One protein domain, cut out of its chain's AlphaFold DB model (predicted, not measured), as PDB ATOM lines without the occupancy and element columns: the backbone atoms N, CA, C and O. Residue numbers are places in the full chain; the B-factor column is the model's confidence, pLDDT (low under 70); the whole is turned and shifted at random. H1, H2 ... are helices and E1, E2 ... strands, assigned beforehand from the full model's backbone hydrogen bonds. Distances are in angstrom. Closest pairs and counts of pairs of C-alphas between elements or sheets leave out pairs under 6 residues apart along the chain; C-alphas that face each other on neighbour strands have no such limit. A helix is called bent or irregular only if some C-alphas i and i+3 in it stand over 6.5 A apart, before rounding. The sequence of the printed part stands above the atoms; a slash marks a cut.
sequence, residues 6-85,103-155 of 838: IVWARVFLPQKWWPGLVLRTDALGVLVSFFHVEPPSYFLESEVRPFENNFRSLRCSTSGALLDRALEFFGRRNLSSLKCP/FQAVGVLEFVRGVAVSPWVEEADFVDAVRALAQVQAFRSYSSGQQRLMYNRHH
ATOM      1  N   ILE A   6     134.385 103.199 125.337       93.69
ATOM      2  CA  ILE A   6     135.796 103.043 124.978       93.69
ATOM      3  C   ILE A   6     136.373 104.438 124.774       93.69
ATOM      4  O   ILE A   6     135.761 105.284 124.117       93.69
ATOM      5  N   VAL A   7     137.562 104.662 125.317       95.00
ATOM      6  CA  VAL A   7     138.243 105.955 125.322       95.00
ATOM      7  C   VAL A   7     139.736 105.781 125.075       95.00
ATOM      8  O   VAL A   7     140.292 104.722 125.350       95.00
ATOM      9  N   TRP A   8     140.396 106.826 124.588       94.56
ATOM     10  CA  TRP A   8     141.849 106.959 124.624       94.56
ATOM     11  C   TRP A   8     142.245 107.659 125.922       94.56
ATOM     12  O   TRP A   8     141.845 108.801 126.117       94.56
ATOM     13  N   ALA A   9     143.038 107.016 126.775       93.94
ATOM     14  CA  ALA A   9     143.632 107.628 127.962       93.94
ATOM     15  C   ALA A   9     145.122 107.915 127.723       93.94
ATOM     16  O   ALA A   9     145.821 107.115 127.094       93.94
ATOM     17  N   ARG A  10     145.618 109.059 128.200       92.56
ATOM     18  CA  ARG A  10     147.020 109.473 128.058       92.56
ATOM     19  C   ARG A  10     147.863 108.860 129.175       92.56
ATOM     20  O   ARG A  10     147.843 109.342 130.297       92.56
ATOM     21  N   VAL A  11     148.613 107.805 128.863       86.88
ATOM     22  CA  VAL A  11     149.345 107.020 129.879       86.88
ATOM     23  C   VAL A  11     150.776 107.516 130.082       86.88
ATOM     24  O   VAL A  11     151.309 107.404 131.178       86.88
ATOM     25  N   PHE A  12     151.396 108.119 129.061       82.06
ATOM     26  CA  PHE A  12     152.656 108.853 129.231       82.06
ATOM     27  C   PHE A  12     152.606 110.191 128.493       82.06
ATOM     28  O   PHE A  12     152.365 110.253 127.281       82.06
ATOM     29  N   LEU A  13     152.876 111.268 129.230       70.19
ATOM     30  CA  LEU A  13     153.089 112.599 128.670       70.19
ATOM     31  C   LEU A  13     154.378 112.616 127.817       70.19
ATOM     32  O   LEU A  13     155.358 111.981 128.203       70.19
ATOM     33  N   PRO A  14     154.413 113.325 126.671       63.62
ATOM     34  CA  PRO A  14     153.310 114.061 126.052       63.62
ATOM     35  C   PRO A  14     152.496 113.241 125.027       63.62
ATOM     36  O   PRO A  14     151.423 113.689 124.625       63.62
ATOM     37  N   GLN A  15     152.984 112.078 124.570       72.38
ATOM     38  CA  GLN A  15     152.556 111.483 123.289       72.38
ATOM     39  C   GLN A  15     151.882 110.097 123.347       72.38
ATOM     40  O   GLN A  15     151.328 109.673 122.334       72.38
ATOM     41  N   LYS A  16     151.901 109.367 124.470       87.88
ATOM     42  CA  LYS A  16     151.466 107.955 124.496       87.88
ATOM     43  C   LYS A  16     150.020 107.820 124.977       87.88
ATOM     44  O   LYS A  16     149.745 107.980 126.169       87.88
ATOM     45  N   TRP A  17     149.107 107.500 124.060       92.81
ATOM     46  CA  TRP A  17     147.690 107.280 124.355       92.81
ATOM     47  C   TRP A  17     147.321 105.813 124.145       92.81
ATOM     48  O   TRP A  17     147.631 105.226 123.110       92.81
ATOM     49  N   TRP A  18     146.630 105.213 125.109       94.00
ATOM     50  CA  TRP A  18     146.175 103.825 125.039       94.00
ATOM     51  C   TRP A  18     144.648 103.750 125.048       94.00
ATOM     52  O   TRP A  18     144.008 104.495 125.793       94.00
ATOM     53  N   PRO A  19     144.042 102.861 124.243       94.69
ATOM     54  CA  PRO A  19     142.610 102.662 124.275       94.69
ATOM     55  C   PRO A  19     142.240 101.791 125.483       94.69
ATOM     56  O   PRO A  19     142.904 100.796 125.776       94.69
ATOM     57  N   GLY A  20     141.165 102.147 126.175       93.94
ATOM     58  CA  GLY A  20     140.686 101.444 127.360       93.94
ATOM     59  C   GLY A  20     139.187 101.626 127.581       93.94
ATOM     60  O   GLY A  20     138.518 102.385 126.882       93.94
ATOM     61  N   LEU A  21     138.656 100.890 128.554       94.25
ATOM     62  CA  LEU A  21     137.240 100.860 128.912       94.25
ATOM     63  C   LEU A  21     136.984 101.694 130.174       94.25
ATOM     64  O   LEU A  21     137.592 101.425 131.211       94.25
ATOM     65  N   VAL A  22     136.051 102.647 130.122       95.12
ATOM     66  CA  VAL A  22     135.631 103.423 131.303       95.12
ATOM     67  C   VAL A  22     134.903 102.504 132.290       95.12
ATOM     68  O   VAL A  22     133.793 102.039 132.022       95.12
ATOM     69  N   LEU A  23     135.504 102.239 133.450       92.19
ATOM     70  CA  LEU A  23     134.891 101.449 134.520       92.19
ATOM     71  C   LEU A  23     133.947 102.285 135.386       92.19
ATOM     72  O   LEU A  23     132.882 101.787 135.770       92.19
ATOM     73  N   ARG A  24     134.357 103.517 135.712       91.31
ATOM     74  CA  ARG A  24     133.646 104.509 136.534       91.31
ATOM     75  C   ARG A  24     134.076 105.927 136.134       91.31
ATOM     76  O   ARG A  24     135.129 106.113 135.527       91.31
ATOM     77  N   THR A  25     133.254 106.900 136.500       92.56
ATOM     78  CA  THR A  25     133.567 108.330 136.456       92.56
ATOM     79  C   THR A  25     133.054 108.926 137.759       92.56
ATOM     80  O   THR A  25     131.916 108.644 138.139       92.56
ATOM     81  N   ASP A  26     133.897 109.677 138.453       90.31
ATOM     82  CA  ASP A  26     133.632 110.253 139.772       90.31
ATOM     83  C   ASP A  26     134.447 111.549 139.958       90.31
ATOM     84  O   ASP A  26     135.062 112.045 139.014       90.31
ATOM     85  N   ALA A  27     134.426 112.130 141.161       88.50
ATOM     86  CA  ALA A  27     135.098 113.398 141.452       88.50
ATOM     87  C   ALA A  27     136.640 113.331 141.386       88.50
ATOM     88  O   ALA A  27     137.277 114.381 141.339       88.50
ATOM     89  N   LEU A  28     137.240 112.133 141.369       84.81
ATOM     90  CA  LEU A  28     138.686 111.946 141.194       84.81
ATOM     91  C   LEU A  28     139.073 111.821 139.709       84.81
ATOM     92  O   LEU A  28     140.241 111.986 139.363       84.81
ATOM     93  N   GLY A  29     138.103 111.549 138.827       91.56
ATOM     94  CA  GLY A  29     138.275 111.543 137.376       91.56
ATOM     95  C   GLY A  29     137.616 110.346 136.689       91.56
ATOM     96  O   GLY A  29     136.519 109.905 137.037       91.56
ATOM     97  N   VAL A  30     138.286 109.824 135.662       94.94
ATOM     98  CA  VAL A  30     137.819 108.697 134.848       94.94
ATOM     99  C   VAL A  30     138.681 107.469 135.142       94.94
ATOM    100  O   VAL A  30     139.864 107.442 134.808       94.94
ATOM    101  N   LEU A  31     138.088 106.427 135.730       94.88
ATOM    102  CA  LEU A  31     138.763 105.148 135.962       94.88
ATOM    103  C   LEU A  31     138.721 104.303 134.683       94.88
ATOM    104  O   LEU A  31     137.660 103.791 134.311       94.88
ATOM    105  N   VAL A  32     139.864 104.132 134.020       95.31
ATOM    106  CA  VAL A  32     139.993 103.428 132.734       95.31
ATOM    107  C   VAL A  32     140.727 102.098 132.918       95.31
ATOM    108  O   VAL A  32     141.745 102.031 133.601       95.31
ATOM    109  N   SER A  33     140.220 101.031 132.293       94.31
ATOM    110  CA  SER A  33     140.834  99.696 132.283       94.31
ATOM    111  C   SER A  33     141.353  99.313 130.900       94.31
ATOM    112  O   SER A  33     140.604  99.303 129.921       94.31
ATOM    113  N   PHE A  34     142.624  98.918 130.828       92.81
ATOM    114  CA  PHE A  34     143.319  98.538 129.596       92.81
ATOM    115  C   PHE A  34     143.139  97.049 129.258       92.81
ATOM    116  O   PHE A  34     144.097  96.324 129.008       92.81
ATOM    117  N   PHE A  35     141.890  96.571 129.288       88.25
ATOM    118  CA  PHE A  35     141.498  95.205 128.898       88.25
ATOM    119  C   PHE A  35     142.285  94.072 129.594       88.25
ATOM    120  O   PHE A  35     142.501  93.014 129.000       88.25
ATOM    121  N   HIS A  36     142.686  94.285 130.854       82.56
ATOM    122  CA  HIS A  36     143.539  93.393 131.659       82.56
ATOM    123  C   HIS A  36     144.981  93.205 131.143       82.56
ATOM    124  O   HIS A  36     145.657  92.276 131.574       82.56
ATOM    125  N   VAL A  37     145.462  94.068 130.241       80.25
ATOM    126  CA  VAL A  37     146.890  94.145 129.876       80.25
ATOM    127  C   VAL A  37     147.680  94.891 130.955       80.25
ATOM    128  O   VAL A  37     148.796  94.507 131.271       80.25
ATOM    129  N   GLU A  38     147.068  95.927 131.531       83.88
ATOM    130  CA  GLU A  38     147.614  96.807 132.574       83.88
ATOM    131  C   GLU A  38     146.524  97.051 133.639       83.88
ATOM    132  O   GLU A  38     145.328  96.919 133.325       83.88
ATOM    133  N   PRO A  39     146.883  97.388 134.895       87.69
ATOM    134  CA  PRO A  39     145.908  97.655 135.951       87.69
ATOM    135  C   PRO A  39     145.026  98.878 135.622       87.69
ATOM    136  O   PRO A  39     145.481  99.810 134.954       87.69
ATOM    137  N   PRO A  40     143.762  98.925 136.091       92.12
ATOM    138  CA  PRO A  40     142.923 100.107 135.915       92.12
ATOM    139  C   PRO A  40     143.523 101.328 136.619       92.12
ATOM    140  O   PRO A  40     143.956 101.226 137.763       92.12
ATOM    141  N   SER A  41     143.525 102.481 135.950       92.44
ATOM    142  CA  SER A  41     144.090 103.736 136.469       92.44
ATOM    143  C   SER A  41     143.108 104.894 136.318       92.44
ATOM    144  O   SER A  41     142.276 104.893 135.407       92.44
ATOM    145  N   TYR A  42     143.194 105.869 137.224       93.88
ATOM    146  CA  TYR A  42     142.453 107.125 137.125       93.88
ATOM    147  C   TYR A  42     143.185 108.100 136.200       93.88
ATOM    148  O   TYR A  42     144.411 108.182 136.229       93.88
ATOM    149  N   PHE A  43     142.415 108.844 135.411       93.00
ATOM    150  CA  PHE A  43     142.884 109.900 134.517       93.00
ATOM    151  C   PHE A  43     141.987 111.129 134.666       93.00
ATOM    152  O   PHE A  43     140.776 110.990 134.873       93.00
ATOM    153  N   LEU A  44     142.547 112.329 134.514       91.62
ATOM    154  CA  LEU A  44     141.745 113.554 134.458       91.62
ATOM    155  C   LEU A  44     140.894 113.563 133.176       91.62
ATOM    156  O   LEU A  44     141.313 113.031 132.149       91.62
ATOM    157  N   GLU A  45     139.719 114.205 133.165       89.12
ATOM    158  CA  GLU A  45     138.874 114.213 131.950       89.12
ATOM    159  C   GLU A  45     139.541 114.952 130.760       89.12
ATOM    160  O   GLU A  45     139.233 114.679 129.605       89.12
ATOM    161  N   SER A  46     140.553 115.794 131.017       89.44
ATOM    162  CA  SER A  46     141.440 116.409 130.009       89.44
ATOM    163  C   SER A  46     142.519 115.464 129.435       89.44
ATOM    164  O   SER A  46     143.136 115.746 128.399       89.44
ATOM    165  N   GLU A  47     142.759 114.328 130.087       91.94
ATOM    166  CA  GLU A  47     143.700 113.272 129.694       91.94
ATOM    167  C   GLU A  47     143.012 112.103 128.984       91.94
ATOM    168  O   GLU A  47     143.683 111.167 128.548       91.94
ATOM    169  N   VAL A  48     141.690 112.174 128.819       93.56
ATOM    170  CA  VAL A  48     140.875 111.145 128.178       93.56
ATOM    171  C   VAL A  48     140.157 111.723 126.954       93.56
ATOM    172  O   VAL A  48     139.749 112.882 126.935       93.56
ATOM    173  N   ARG A  49     140.018 110.936 125.882       93.38
ATOM    174  CA  ARG A  49     139.385 111.353 124.617       93.38
ATOM    175  C   ARG A  49     138.450 110.274 124.047       93.38
ATOM    176  O   ARG A  49     138.767 109.090 124.167       93.38
ATOM    177  N   PRO A  50     137.341 110.635 123.366       93.19
ATOM    178  CA  PRO A  50     136.450 109.664 122.721       93.19
ATOM    179  C   PRO A  50     137.180 108.773 121.707       93.19
ATOM    180  O   PRO A  50     137.936 109.287 120.875       93.19
ATOM    181  N   PHE A  51     136.942 107.454 121.762       93.25
ATOM    182  CA  PHE A  51     137.680 106.468 120.963       93.25
ATOM    183  C   PHE A  51     137.541 106.670 119.451       93.25
ATOM    184  O   PHE A  51     138.555 106.803 118.767       93.25
ATOM    185  N   GLU A  52     136.306 106.733 118.942       90.12
ATOM    186  CA  GLU A  52     136.017 106.796 117.500       90.12
ATOM    187  C   GLU A  52     136.603 108.065 116.861       90.12
ATOM    188  O   GLU A  52     137.456 107.982 115.978       90.12
ATOM    189  N   ASN A  53     136.232 109.243 117.374       89.50
ATOM    190  CA  ASN A  53     136.611 110.542 116.802       89.50
ATOM    191  C   ASN A  53     138.129 110.804 116.799       89.50
ATOM    192  O   ASN A  53     138.607 111.621 116.016       89.50
ATOM    193  N   ASN A  54     138.892 110.135 117.672       91.00
ATOM    194  CA  ASN A  54     140.350 110.284 117.767       91.00
ATOM    195  C   ASN A  54     141.112 109.058 117.233       91.00
ATOM    196  O   ASN A  54     142.336 109.017 117.318       91.00
ATOM    197  N   PHE A  55     140.426 108.055 116.674       90.69
ATOM    198  CA  PHE A  55     141.068 106.819 116.228       90.69
ATOM    199  C   PHE A  55     142.130 107.077 115.153       90.69
ATOM    200  O   PHE A  55     143.272 106.644 115.291       90.69
ATOM    201  N   ARG A  56     141.785 107.854 114.116       88.88
ATOM    202  CA  ARG A  56     142.691 108.169 112.996       88.88
ATOM    203  C   ARG A  56     143.988 108.861 113.432       88.88
ATOM    204  O   ARG A  56     145.016 108.620 112.807       88.88
ATOM    205  N   SER A  57     143.950 109.674 114.491       87.94
ATOM    206  CA  SER A  57     145.100 110.436 114.997       87.94
ATOM    207  C   SER A  57     145.883 109.725 116.107       87.94
ATOM    208  O   SER A  57     147.099 109.879 116.167       87.94
ATOM    209  N   LEU A  58     145.231 108.936 116.970       87.44
ATOM    210  CA  LEU A  58     145.882 108.305 118.131       87.44
ATOM    211  C   LEU A  58     146.295 106.839 117.914       87.44
ATOM    212  O   LEU A  58     147.122 106.339 118.679       87.44
ATOM    213  N   ARG A  59     145.810 106.166 116.855       82.62
ATOM    214  CA  ARG A  59     146.126 104.752 116.544       82.62
ATOM    215  C   ARG A  59     147.619 104.407 116.558       82.62
ATOM    216  O   ARG A  59     147.979 103.335 117.031       82.62
ATOM    217  N   CYS A  60     148.485 105.320 116.119       82.31
ATOM    218  CA  CYS A  60     149.935 105.103 116.059       82.31
ATOM    219  C   CYS A  60     150.652 105.211 117.423       82.31
ATOM    220  O   CYS A  60     151.849 104.953 117.494       82.31
ATOM    221  N   SER A  61     149.956 105.599 118.500       80.88
ATOM    222  CA  SER A  61     150.548 105.814 119.836       80.88
ATOM    223  C   SER A  61     150.368 104.641 120.818       80.88
ATOM    224  O   SER A  61     150.832 104.705 121.961       80.88
ATOM    225  N   THR A  62     149.730 103.550 120.378       81.56
ATOM    226  CA  THR A  62     149.449 102.350 121.184       81.56
ATOM    227  C   THR A  62     150.018 101.071 120.561       81.56
ATOM    228  O   THR A  62     150.442 101.054 119.409       81.56
ATOM    229  N   SER A  63     150.025  99.976 121.325       79.81
ATOM    230  CA  SER A  63     150.368  98.654 120.805       79.81
ATOM    231  C   SER A  63     149.186  98.041 120.043       79.81
ATOM    232  O   SER A  63     148.025  98.189 120.433       79.81
ATOM    233  N   GLY A  64     149.478  97.276 118.986       81.31
ATOM    234  CA  GLY A  64     148.443  96.592 118.200       81.31
ATOM    235  C   GLY A  64     147.555  95.661 119.038       81.31
ATOM    236  O   GLY A  64     146.368  95.558 118.770       81.31
ATOM    237  N   ALA A  65     148.084  95.059 120.110       84.69
ATOM    238  CA  ALA A  65     147.315  94.192 121.004       84.69
ATOM    239  C   ALA A  65     146.240  94.943 121.819       84.69
ATOM    240  O   ALA A  65     145.144  94.416 122.017       84.69
ATOM    241  N   LEU A  66     146.520  96.174 122.269       87.12
ATOM    242  CA  LEU A  66     145.515  97.029 122.914       87.12
ATOM    243  C   LEU A  66     144.478  97.521 121.897       87.12
ATOM    244  O   LEU A  66     143.282  97.538 122.192       87.12
ATOM    245  N   LEU A  67     144.922  97.858 120.681       90.31
ATOM    246  CA  LEU A  67     144.044  98.288 119.593       90.31
ATOM    247  C   LEU A  67     143.088  97.171 119.139       90.31
ATOM    248  O   LEU A  67     141.887  97.411 119.018       90.31
ATOM    249  N   ASP A  68     143.593  95.943 118.982       86.62
ATOM    250  CA  ASP A  68     142.812  94.731 118.694       86.62
ATOM    251  C   ASP A  68     141.717  94.511 119.750       86.62
ATOM    252  O   ASP A  68     140.568  94.228 119.405       86.62
ATOM    253  N   ARG A  69     142.041  94.665 121.044       89.62
ATOM    254  CA  ARG A  69     141.065  94.522 122.140       89.62
ATOM    255  C   ARG A  69     140.013  95.623 122.146       89.62
ATOM    256  O   ARG A  69     138.835  95.324 122.354       89.62
ATOM    257  N   ALA A  70     140.410  96.862 121.875       91.81
ATOM    258  CA  ALA A  70     139.484  97.980 121.752       91.81
ATOM    259  C   ALA A  70     138.513  97.780 120.579       91.81
ATOM    260  O   ALA A  70     137.302  97.898 120.759       91.81
ATOM    261  N   LEU A  71     139.016  97.385 119.405       90.81
ATOM    262  CA  LEU A  71     138.196  97.080 118.229       90.81
ATOM    263  C   LEU A  71     137.296  95.849 118.454       90.81
ATOM    264  O   LEU A  71     136.119  95.878 118.087       90.81
ATOM    265  N   GLU A  72     137.786  94.801 119.127       88.31
ATOM    266  CA  GLU A  72     136.967  93.644 119.516       88.31
ATOM    267  C   GLU A  72     135.798  94.066 120.424       88.31
ATOM    268  O   GLU A  72     134.648  93.682 120.181       88.31
ATOM    269  N   PHE A  73     136.062  94.874 121.455       89.62
ATOM    270  CA  PHE A  73     135.024  95.368 122.359       89.62
ATOM    271  C   PHE A  73     134.054  96.321 121.643       89.62
ATOM    272  O   PHE A  73     132.843  96.236 121.848       89.62
ATOM    273  N   PHE A  74     134.560  97.172 120.746       90.06
ATOM    274  CA  PHE A  74     133.764  98.102 119.946       90.06
ATOM    275  C   PHE A  74     132.759  97.370 119.047       90.06
ATOM    276  O   PHE A  74     131.560  97.667 119.082       90.06
ATOM    277  N   GLY A  75     133.214  96.353 118.308       86.75
ATOM    278  CA  GLY A  75     132.347  95.509 117.482       86.75
ATOM    279  C   GLY A  75     131.317  94.741 118.312       86.75
ATOM    280  O   GLY A  75     130.133  94.723 117.974       86.75
ATOM    281  N   ARG A  76     131.730  94.172 119.455       85.56
ATOM    282  CA  ARG A  76     130.823  93.494 120.402       85.56
ATOM    283  C   ARG A  76     129.756  94.440 120.966       85.56
ATOM    284  O   ARG A  76     128.605  94.014 121.093       85.56
ATOM    285  N   ARG A  77     130.101  95.697 121.283       86.88
ATOM    286  CA  ARG A  77     129.160  96.721 121.774       86.88
ATOM    287  C   ARG A  77     128.136  97.082 120.695       86.88
ATOM    288  O   ARG A  77     126.947  96.916 120.950       86.88
ATOM    289  N   ASN A  78     128.585  97.443 119.489       85.25
ATOM    290  CA  ASN A  78     127.713  97.759 118.344       85.25
ATOM    291  C   ASN A  78     126.772  96.595 117.977       85.25
ATOM    292  O   ASN A  78     125.581  96.789 117.750       85.25
ATOM    293  N   LEU A  79     127.265  95.353 117.979       84.12
ATOM    294  CA  LEU A  79     126.428  94.173 117.728       84.12
ATOM    295  C   LEU A  79     125.384  93.943 118.839       84.12
ATOM    296  O   LEU A  79     124.373  93.282 118.612       84.12
ATOM    297  N   SER A  80     125.627  94.437 120.055       82.75
ATOM    298  CA  SER A  80     124.767  94.196 121.221       82.75
ATOM    299  C   SER A  80     123.722  95.287 121.455       82.75
ATOM    300  O   SER A  80     122.659  94.976 121.993       82.75
ATOM    301  N   SER A  81     123.973  96.523 121.013       83.31
ATOM    302  CA  SER A  81     122.960  97.586 120.910       83.31
ATOM    303  C   SER A  81     121.937  97.298 119.804       83.31
ATOM    304  O   SER A  81     120.757  97.585 119.975       83.31
ATOM    305  N   LEU A  82     122.359  96.655 118.710       83.44
ATOM    306  CA  LEU A  82     121.496  96.282 117.577       83.44
ATOM    307  C   LEU A  82     120.681  94.989 117.785       83.44
ATOM    308  O   LEU A  82     119.854  94.635 116.943       83.44
ATOM    309  N   LYS A  83     120.897  94.252 118.883       79.81
ATOM    310  CA  LYS A  83     120.122  93.041 119.199       79.81
ATOM    311  C   LYS A  83     118.796  93.400 119.856       79.81
ATOM    312  O   LYS A  83     118.779  93.992 120.934       79.81
ATOM    313  N   CYS A  84     117.696  92.944 119.253       72.06
ATOM    314  CA  CYS A  84     116.353  93.081 119.817       72.06
ATOM    315  C   CYS A  84     116.317  92.635 121.293       72.06
ATOM    316  O   CYS A  84     116.751  91.514 121.586       72.06
ATOM    317  N   PRO A  85     115.730  93.428 122.211       64.50
ATOM    318  CA  PRO A  85     115.476  92.996 123.586       64.50
ATOM    319  C   PRO A  85     114.723  91.660 123.653       64.50
ATOM    320  O   PRO A  85     115.032  90.830 124.499       64.50
ATOM    321  N   PHE A 103     120.866 101.436 113.028       81.69
ATOM    322  CA  PHE A 103     121.379 100.691 111.880       81.69
ATOM    323  C   PHE A 103     121.587 101.650 110.689       81.69
ATOM    324  O   PHE A 103     120.631 102.058 110.030       81.69
ATOM    325  N   GLN A 104     122.839 102.033 110.431       82.38
ATOM    326  CA  GLN A 104     123.274 102.988 109.403       82.38
ATOM    327  C   GLN A 104     123.390 102.312 108.032       82.38
ATOM    328  O   GLN A 104     124.459 102.191 107.435       82.38
ATOM    329  N   ALA A 105     122.254 101.847 107.532       76.38
ATOM    330  CA  ALA A 105     122.199 100.894 106.433       76.38
ATOM    331  C   ALA A 105     122.795 101.388 105.096       76.38
ATOM    332  O   ALA A 105     123.331 100.580 104.340       76.38
ATOM    333  N   VAL A 106     122.765 102.702 104.826       79.81
ATOM    334  CA  VAL A 106     123.429 103.312 103.656       79.81
ATOM    335  C   VAL A 106     124.949 103.163 103.761       79.81
ATOM    336  O   VAL A 106     125.558 102.583 102.868       79.81
ATOM    337  N   GLY A 107     125.545 103.556 104.892       81.31
ATOM    338  CA  GLY A 107     126.982 103.387 105.136       81.31
ATOM    339  C   GLY A 107     127.420 101.917 105.152       81.31
ATOM    340  O   GLY A 107     128.523 101.594 104.720       81.31
ATOM    341  N   VAL A 108     126.541 100.994 105.565       83.25
ATOM    342  CA  VAL A 108     126.781  99.546 105.428       83.25
ATOM    343  C   VAL A 108     126.794  99.111 103.960       83.25
ATOM    344  O   VAL A 108     127.688  98.363 103.569       83.25
ATOM    345  N   LEU A 109     125.845  99.568 103.132       76.69
ATOM    346  CA  LEU A 109     125.852  99.285 101.691       76.69
ATOM    347  C   LEU A 109     127.096  99.862 101.003       76.69
ATOM    348  O   LEU A 109     127.705  99.176 100.186       76.69
ATOM    349  N   GLU A 110     127.478 101.095 101.328       78.62
ATOM    350  CA  GLU A 110     128.667 101.763 100.785       78.62
ATOM    351  C   GLU A 110     129.949 101.030 101.185       78.62
ATOM    352  O   GLU A 110     130.750 100.690 100.315       78.62
ATOM    353  N   PHE A 111     130.099 100.674 102.466       81.31
ATOM    354  CA  PHE A 111     131.227  99.880 102.950       81.31
ATOM    355  C   PHE A 111     131.308  98.506 102.269       81.31
ATOM    356  O   PHE A 111     132.366  98.125 101.775       81.31
ATOM    357  N   VAL A 112     130.197  97.762 102.186       77.25
ATOM    358  CA  VAL A 112     130.190  96.433 101.548       77.25
ATOM    359  C   VAL A 112     130.461  96.536 100.042       77.25
ATOM    360  O   VAL A 112     131.178  95.693  99.506       77.25
ATOM    361  N   ARG A 113     129.973  97.582  99.357       74.38
ATOM    362  CA  ARG A 113     130.329  97.870  97.954       74.38
ATOM    363  C   ARG A 113     131.818  98.195  97.803       74.38
ATOM    364  O   ARG A 113     132.447  97.660  96.896       74.38
ATOM    365  N   GLY A 114     132.389  98.998  98.702       69.44
ATOM    366  CA  GLY A 114     133.824  99.289  98.741       69.44
ATOM    367  C   GLY A 114     134.664  98.020  98.896       69.44
ATOM    368  O   GLY A 114     135.513  97.739  98.051       69.44
ATOM    369  N   VAL A 115     134.353  97.194  99.902       70.94
ATOM    370  CA  VAL A 115     135.060  95.929 100.178       70.94
ATOM    371  C   VAL A 115     134.891  94.891  99.057       70.94
ATOM    372  O   VAL A 115     135.787  94.081  98.817       70.94
ATOM    373  N   ALA A 116     133.774  94.922  98.323       67.50
ATOM    374  CA  ALA A 116     133.567  94.079  97.144       67.50
ATOM    375  C   ALA A 116     134.423  94.499  95.929       67.50
ATOM    376  O   ALA A 116     134.714  93.659  95.077       67.50
ATOM    377  N   VAL A 117     134.835  95.770  95.845       65.06
ATOM    378  CA  VAL A 117     135.711  96.298  94.778       65.06
ATOM    379  C   VAL A 117     137.192  96.217  95.170       65.06
ATOM    380  O   VAL A 117     138.028  95.888  94.327       65.06
ATOM    381  N   SER A 118     137.523  96.448  96.442       64.25
ATOM    382  CA  SER A 118     138.855  96.230  97.018       64.25
ATOM    383  C   SER A 118     138.733  95.509  98.364       64.25
ATOM    384  O   SER A 118     138.202  96.093  99.303       64.25
ATOM    385  N   PRO A 119     139.273  94.287  98.534       62.09
ATOM    386  CA  PRO A 119     139.186  93.549  99.799       62.09
ATOM    387  C   PRO A 119     140.093  94.114 100.911       62.09
ATOM    388  O   PRO A 119     140.214  93.499 101.971       62.09
ATOM    389  N   TRP A 120     140.758  95.245 100.661       70.62
ATOM    390  CA  TRP A 120     141.633  95.940 101.598       70.62
ATOM    391  C   TRP A 120     140.890  97.120 102.220       70.62
ATOM    392  O   TRP A 120     140.299  97.929 101.508       70.62
ATOM    393  N   VAL A 121     140.950  97.213 103.545       77.44
ATOM    394  CA  VAL A 121     140.468  98.357 104.325       77.44
ATOM    395  C   VAL A 121     141.699  99.090 104.840       77.44
ATOM    396  O   VAL A 121     142.574  98.453 105.427       77.44
ATOM    397  N   GLU A 122     141.763 100.403 104.637       81.06
ATOM    398  CA  GLU A 122     142.832 101.231 105.192       81.06
ATOM    399  C   GLU A 122     142.781 101.236 106.724       81.06
ATOM    400  O   GLU A 122     141.709 101.284 107.332       81.06
ATOM    401  N   GLU A 123     143.943 101.245 107.380       77.25
ATOM    402  CA  GLU A 123     144.015 101.206 108.848       77.25
ATOM    403  C   GLU A 123     143.321 102.398 109.526       77.25
ATOM    404  O   GLU A 123     142.959 102.327 110.699       77.25
ATOM    405  N   ALA A 124     143.138 103.505 108.800       78.81
ATOM    406  CA  ALA A 124     142.402 104.682 109.248       78.81
ATOM    407  C   ALA A 124     140.884 104.439 109.397       78.81
ATOM    408  O   ALA A 124     140.226 105.192 110.118       78.81
ATOM    409  N   ASP A 125     140.353 103.390 108.763       84.44
ATOM    410  CA  ASP A 125     138.917 103.126 108.602       84.44
ATOM    411  C   ASP A 125     138.468 101.851 109.340       84.44
ATOM    412  O   ASP A 125     137.319 101.416 109.237       84.44
ATOM    413  N   PHE A 126     139.355 101.242 110.139       87.56
ATOM    414  CA  PHE A 126     139.053 100.033 110.916       87.56
ATOM    415  C   PHE A 126     137.871 100.199 111.882       87.56
ATOM    416  O   PHE A 126     137.124  99.243 112.089       87.56
ATOM    417  N   VAL A 127     137.657 101.390 112.452       88.69
ATOM    418  CA  VAL A 127     136.474 101.664 113.289       88.69
ATOM    419  C   VAL A 127     135.195 101.561 112.462       88.69
ATOM    420  O   VAL A 127     134.264 100.868 112.865       88.69
ATOM    421  N   ASP A 128     135.162 102.179 111.283       87.25
ATOM    422  CA  ASP A 128     133.992 102.171 110.405       87.25
ATOM    423  C   ASP A 128     133.725 100.767 109.843       87.25
ATOM    424  O   ASP A 128     132.583 100.304 109.853       87.25
ATOM    425  N   ALA A 129     134.782 100.031 109.489       86.75
ATOM    426  CA  ALA A 129     134.709  98.632 109.079       86.75
ATOM    427  C   ALA A 129     134.170  97.706 110.183       86.75
ATOM    428  O   ALA A 129     133.320  96.851 109.922       86.75
ATOM    429  N   VAL A 130     134.612  97.885 111.432       87.31
ATOM    430  CA  VAL A 130     134.097  97.126 112.582       87.31
ATOM    431  C   VAL A 130     132.650  97.519 112.901       87.31
ATOM    432  O   VAL A 130     131.843  96.637 113.214       87.31
ATOM    433  N   ARG A 131     132.277  98.802 112.759       89.50
ATOM    434  CA  ARG A 131     130.888  99.275 112.915       89.50
ATOM    435  C   ARG A 131     129.975  98.643 111.859       89.50
ATOM    436  O   ARG A 131     128.926  98.095 112.204       89.50
ATOM    437  N   ALA A 132     130.395  98.649 110.594       87.38
ATOM    438  CA  ALA A 132     129.663  98.050 109.483       87.38
ATOM    439  C   ALA A 132     129.559  96.520 109.615       87.38
ATOM    440  O   ALA A 132     128.479  95.959 109.429       87.38
ATOM    441  N   LEU A 133     130.630  95.833 110.026       84.19
ATOM    442  CA  LEU A 133     130.610  94.391 110.287       84.19
ATOM    443  C   LEU A 133     129.633  94.018 111.412       84.19
ATOM    444  O   LEU A 133     128.848  93.081 111.258       84.19
ATOM    445  N   ALA A 134     129.642  94.757 112.523       87.31
ATOM    446  CA  ALA A 134     128.698  94.551 113.619       87.31
ATOM    447  C   ALA A 134     127.239  94.730 113.157       87.31
ATOM    448  O   ALA A 134     126.367  93.939 113.527       87.31
ATOM    449  N   GLN A 135     126.986  95.705 112.279       87.50
ATOM    450  CA  GLN A 135     125.683  95.917 111.648       87.50
ATOM    451  C   GLN A 135     125.287  94.758 110.713       87.50
ATOM    452  O   GLN A 135     124.200  94.200 110.869       87.50
ATOM    453  N   VAL A 136     126.167  94.302 109.812       85.25
ATOM    454  CA  VAL A 136     125.906  93.134 108.940       85.25
ATOM    455  C   VAL A 136     125.632  91.864 109.758       85.25
ATOM    456  O   VAL A 136     124.735  91.089 109.421       85.25
ATOM    457  N   GLN A 137     126.351  91.650 110.863       83.19
ATOM    458  CA  GLN A 137     126.115  90.518 111.767       83.19
ATOM    459  C   GLN A 137     124.758  90.612 112.482       83.19
ATOM    460  O   GLN A 137     124.069  89.595 112.611       83.19
ATOM    461  N   ALA A 138     124.331  91.811 112.894       84.56
ATOM    462  CA  ALA A 138     122.995  92.032 113.448       84.56
ATOM    463  C   ALA A 138     121.899  91.737 112.406       84.56
ATOM    464  O   ALA A 138     120.973  90.976 112.689       84.56
ATOM    465  N   PHE A 139     122.046  92.240 111.175       82.81
ATOM    466  CA  PHE A 139     121.096  91.995 110.084       82.81
ATOM    467  C   PHE A 139     120.999  90.509 109.688       82.81
ATOM    468  O   PHE A 139     119.894  89.984 109.526       82.81
ATOM    469  N   ARG A 140     122.125  89.787 109.602       81.75
ATOM    470  CA  ARG A 140     122.134  88.328 109.365       81.75
ATOM    471  C   ARG A 140     121.453  87.555 110.503       81.75
ATOM    472  O   ARG A 140     120.707  86.609 110.244       81.75
ATOM    473  N   SER A 141     121.645  87.985 111.753       77.50
ATOM    474  CA  SER A 141     120.986  87.398 112.936       77.50
ATOM    475  C   SER A 141     119.471  87.650 112.945       77.50
ATOM    476  O   SER A 141     118.696  86.779 113.336       77.50
ATOM    477  N   TYR A 142     119.032  88.822 112.478       78.56
ATOM    478  CA  TYR A 142     117.616  89.146 112.300       78.56
ATOM    479  C   TYR A 142     116.979  88.321 111.172       78.56
ATOM    480  O   TYR A 142     115.947  87.686 111.380       78.56
ATOM    481  N   SER A 143     117.619  88.270 110.001       73.00
ATOM    482  CA  SER A 143     117.076  87.612 108.803       73.00
ATOM    483  C   SER A 143     116.952  86.097 108.963       73.00
ATOM    484  O   SER A 143     115.919  85.527 108.622       73.00
ATOM    485  N   SER A 144     117.954  85.444 109.560       71.69
ATOM    486  CA  SER A 144     117.877  84.015 109.907       71.69
ATOM    487  C   SER A 144     116.815  83.731 110.982       71.69
ATOM    488  O   SER A 144     116.128  82.710 110.923       71.69
ATOM    489  N   GLY A 145     116.605  84.661 111.922       71.94
ATOM    490  CA  GLY A 145     115.488  84.622 112.869       71.94
ATOM    491  C   GLY A 145     114.121  84.695 112.179       71.94
ATOM    492  O   GLY A 145     113.258  83.861 112.450       71.94
ATOM    493  N   GLN A 146     113.938  85.635 111.247       65.00
ATOM    494  CA  GLN A 146     112.714  85.774 110.448       65.00
ATOM    495  C   GLN A 146     112.446  84.543 109.572       65.00
ATOM    496  O   GLN A 146     111.335  84.020 109.581       65.00
ATOM    497  N   GLN A 147     113.461  84.013 108.881       60.69
ATOM    498  CA  GLN A 147     113.339  82.777 108.097       60.69
ATOM    499  C   GLN A 147     112.893  81.591 108.965       60.69
ATOM    500  O   GLN A 147     112.007  80.835 108.568       60.69
ATOM    501  N   ARG A 148     113.441  81.456 110.183       62.25
ATOM    502  CA  ARG A 148     113.028  80.415 111.136       62.25
ATOM    503  C   ARG A 148     111.594  80.611 111.643       62.25
ATOM    504  O   ARG A 148     110.881  79.625 111.807       62.25
ATOM    505  N   LEU A 149     111.158  81.851 111.869       62.38
ATOM    506  CA  LEU A 149     109.774  82.159 112.246       62.38
ATOM    507  C   LEU A 149     108.790  81.861 111.106       62.38
ATOM    508  O   LEU A 149     107.743  81.274 111.364       62.38
ATOM    509  N   MET A 150     109.137  82.197 109.859       59.06
ATOM    510  CA  MET A 150     108.335  81.848 108.682       59.06
ATOM    511  C   MET A 150     108.236  80.332 108.503       59.06
ATOM    512  O   MET A 150     107.130  79.810 108.406       59.06
ATOM    513  N   TYR A 151     109.361  79.610 108.541       53.41
ATOM    514  CA  TYR A 151     109.371  78.149 108.427       53.41
ATOM    515  C   TYR A 151     108.523  77.483 109.524       53.41
ATOM    516  O   TYR A 151     107.691  76.632 109.229       53.41
ATOM    517  N   ASN A 152     108.666  77.915 110.784       55.66
ATOM    518  CA  ASN A 152     107.842  77.411 111.885       55.66
ATOM    519  C   ASN A 152     106.351  77.772 111.731       55.66
ATOM    520  O   ASN A 152     105.500  77.019 112.194       55.66
ATOM    521  N   ARG A 153     106.018  78.913 111.111       52.84
ATOM    522  CA  ARG A 153     104.630  79.325 110.844       52.84
ATOM    523  C   ARG A 153     103.999  78.531 109.700       52.84
ATOM    524  O   ARG A 153     102.806  78.270 109.780       52.84
ATOM    525  N   HIS A 154     104.772  78.142 108.686       51.00
ATOM    526  CA  HIS A 154     104.322  77.189 107.668       51.00
ATOM    527  C   HIS A 154     104.123  75.812 108.293       51.00
ATOM    528  O   HIS A 154     102.987  75.396 108.413       51.00
ATOM    529  N   HIS A 155     105.151  75.212 108.896       44.69
ATOM    530  CA  HIS A 155     105.030  73.883 109.509       44.69
ATOM    531  C   HIS A 155     103.919  73.788 110.579       44.69
ATOM    532  O   HIS A 155     103.343  72.720 110.769       44.69
TER     533      HIS A 155
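What this domain is: This is residues 6 to 85 and 103 to 155 of the 838 residues of an uncharacterized protein of Morella rubra (UniProt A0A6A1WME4). A small five-strand sheet, folded back on itself at the bent strand E2, makes a head at one end; crossed helices run out from it, and residues 143 to 155 of the long helix H4 stick out as an arm. H2 packs on E2 and on H4, H1 on the sheet and the beginning of H4, and H3 lies across H4. The printed part has 133 residues, with five named strands and then four named helices; the class is mixed, helices and strands. The sheet's order is E4 E3 E2 E1 E5, antiparallel. The whole is loose, with a radius of gyration of the C-alphas of 18.2 A, and elongated, spanning 62 by 36 by 23 A.

How they stand to each other: The strongly twisted sheet holds E1, residues 6 to 12, E2, 16 to 26, E3, 29 to 33, E4, 41 to 43, and E5, 48 to 50. E1 to E4 form a meander, each strand the antiparallel neighbour of the one before. It is a folded sheet, bent back into two leaves: E4 and E3 face E1 and E5, with E2, which bends by 88 degrees at residue 23, as the hinge. Pairs within hydrogen-bond range are N 18 and O 9, 2.9 A, for E2 and E1; N 23 and O 31, 2.8 A, for E2 and E3; N 30 and O 43, 2.9 A, for E3 and E4; and N 8 and O 49, 2.8 A, for E1 and E5. H1, residues 55 to 61, is on the sheet at a height of 8.6 A, and Lys 16 and Ser 61 are its closest C-alphas with E2, 5.2 A. H2, residues 64 to 81, is on the sheet at a height of 9.2 A, over E2; the closest C-alphas are those of Pro 19 and Ala 70, 6.2 A. H4, residues 123 to 155, touches H2 with residues 126 to 138 alone, closest at the C-alphas of Leu 79 and Ala 134, 4.7 A, at 36 degrees, only just a steep tilt. With residues 124 to 127 alone H4 touches H1, closest at the C-alphas of Arg 56 and Ala 124, 5.1 A. H3, residues 105 to 117, touches H4 at 71 degrees, only just about perpendicular, closest at the C-alphas of Val 108 and Ala 132, 5.2 A. H2 and H3 have every O i to N i+4 pair within hydrogen-bond range, H4 has 27 of 29, and H1 1 of 3 beside 2 of 4 O i to N i+3 pairs.

Where its parts are: E1 begins at C-alpha 6, (135.796, 103.043, 124.978), and is 18.3 A long; E2 is 23.6 A, E3 13.1 A, E4 6.6 A and E5 7.2 A. H1 is 10.2 A, H2 25.6 A, H3 18.4 A and H4 47.6 A, ending at C-alpha 155, (105.030, 73.883, 109.509). H1 and H4 are irregular: C-alphas 57 and 60 are 7.3 A apart, and 124 and 127 are 7.8 A apart.

The domain as a whole: The C-alphas farthest apart, of Pro 14 and His 155, are 65.0 A apart. Residues 86 to 102 are not printed, and C-alphas 85 and 103 are 15.2 A apart across this cut. Of the links printed whole, none is long. The mean pLDDT of the printed part is 82.7; residues 14, 85, 114, 116 to 119 and 146 to 155 are under 70.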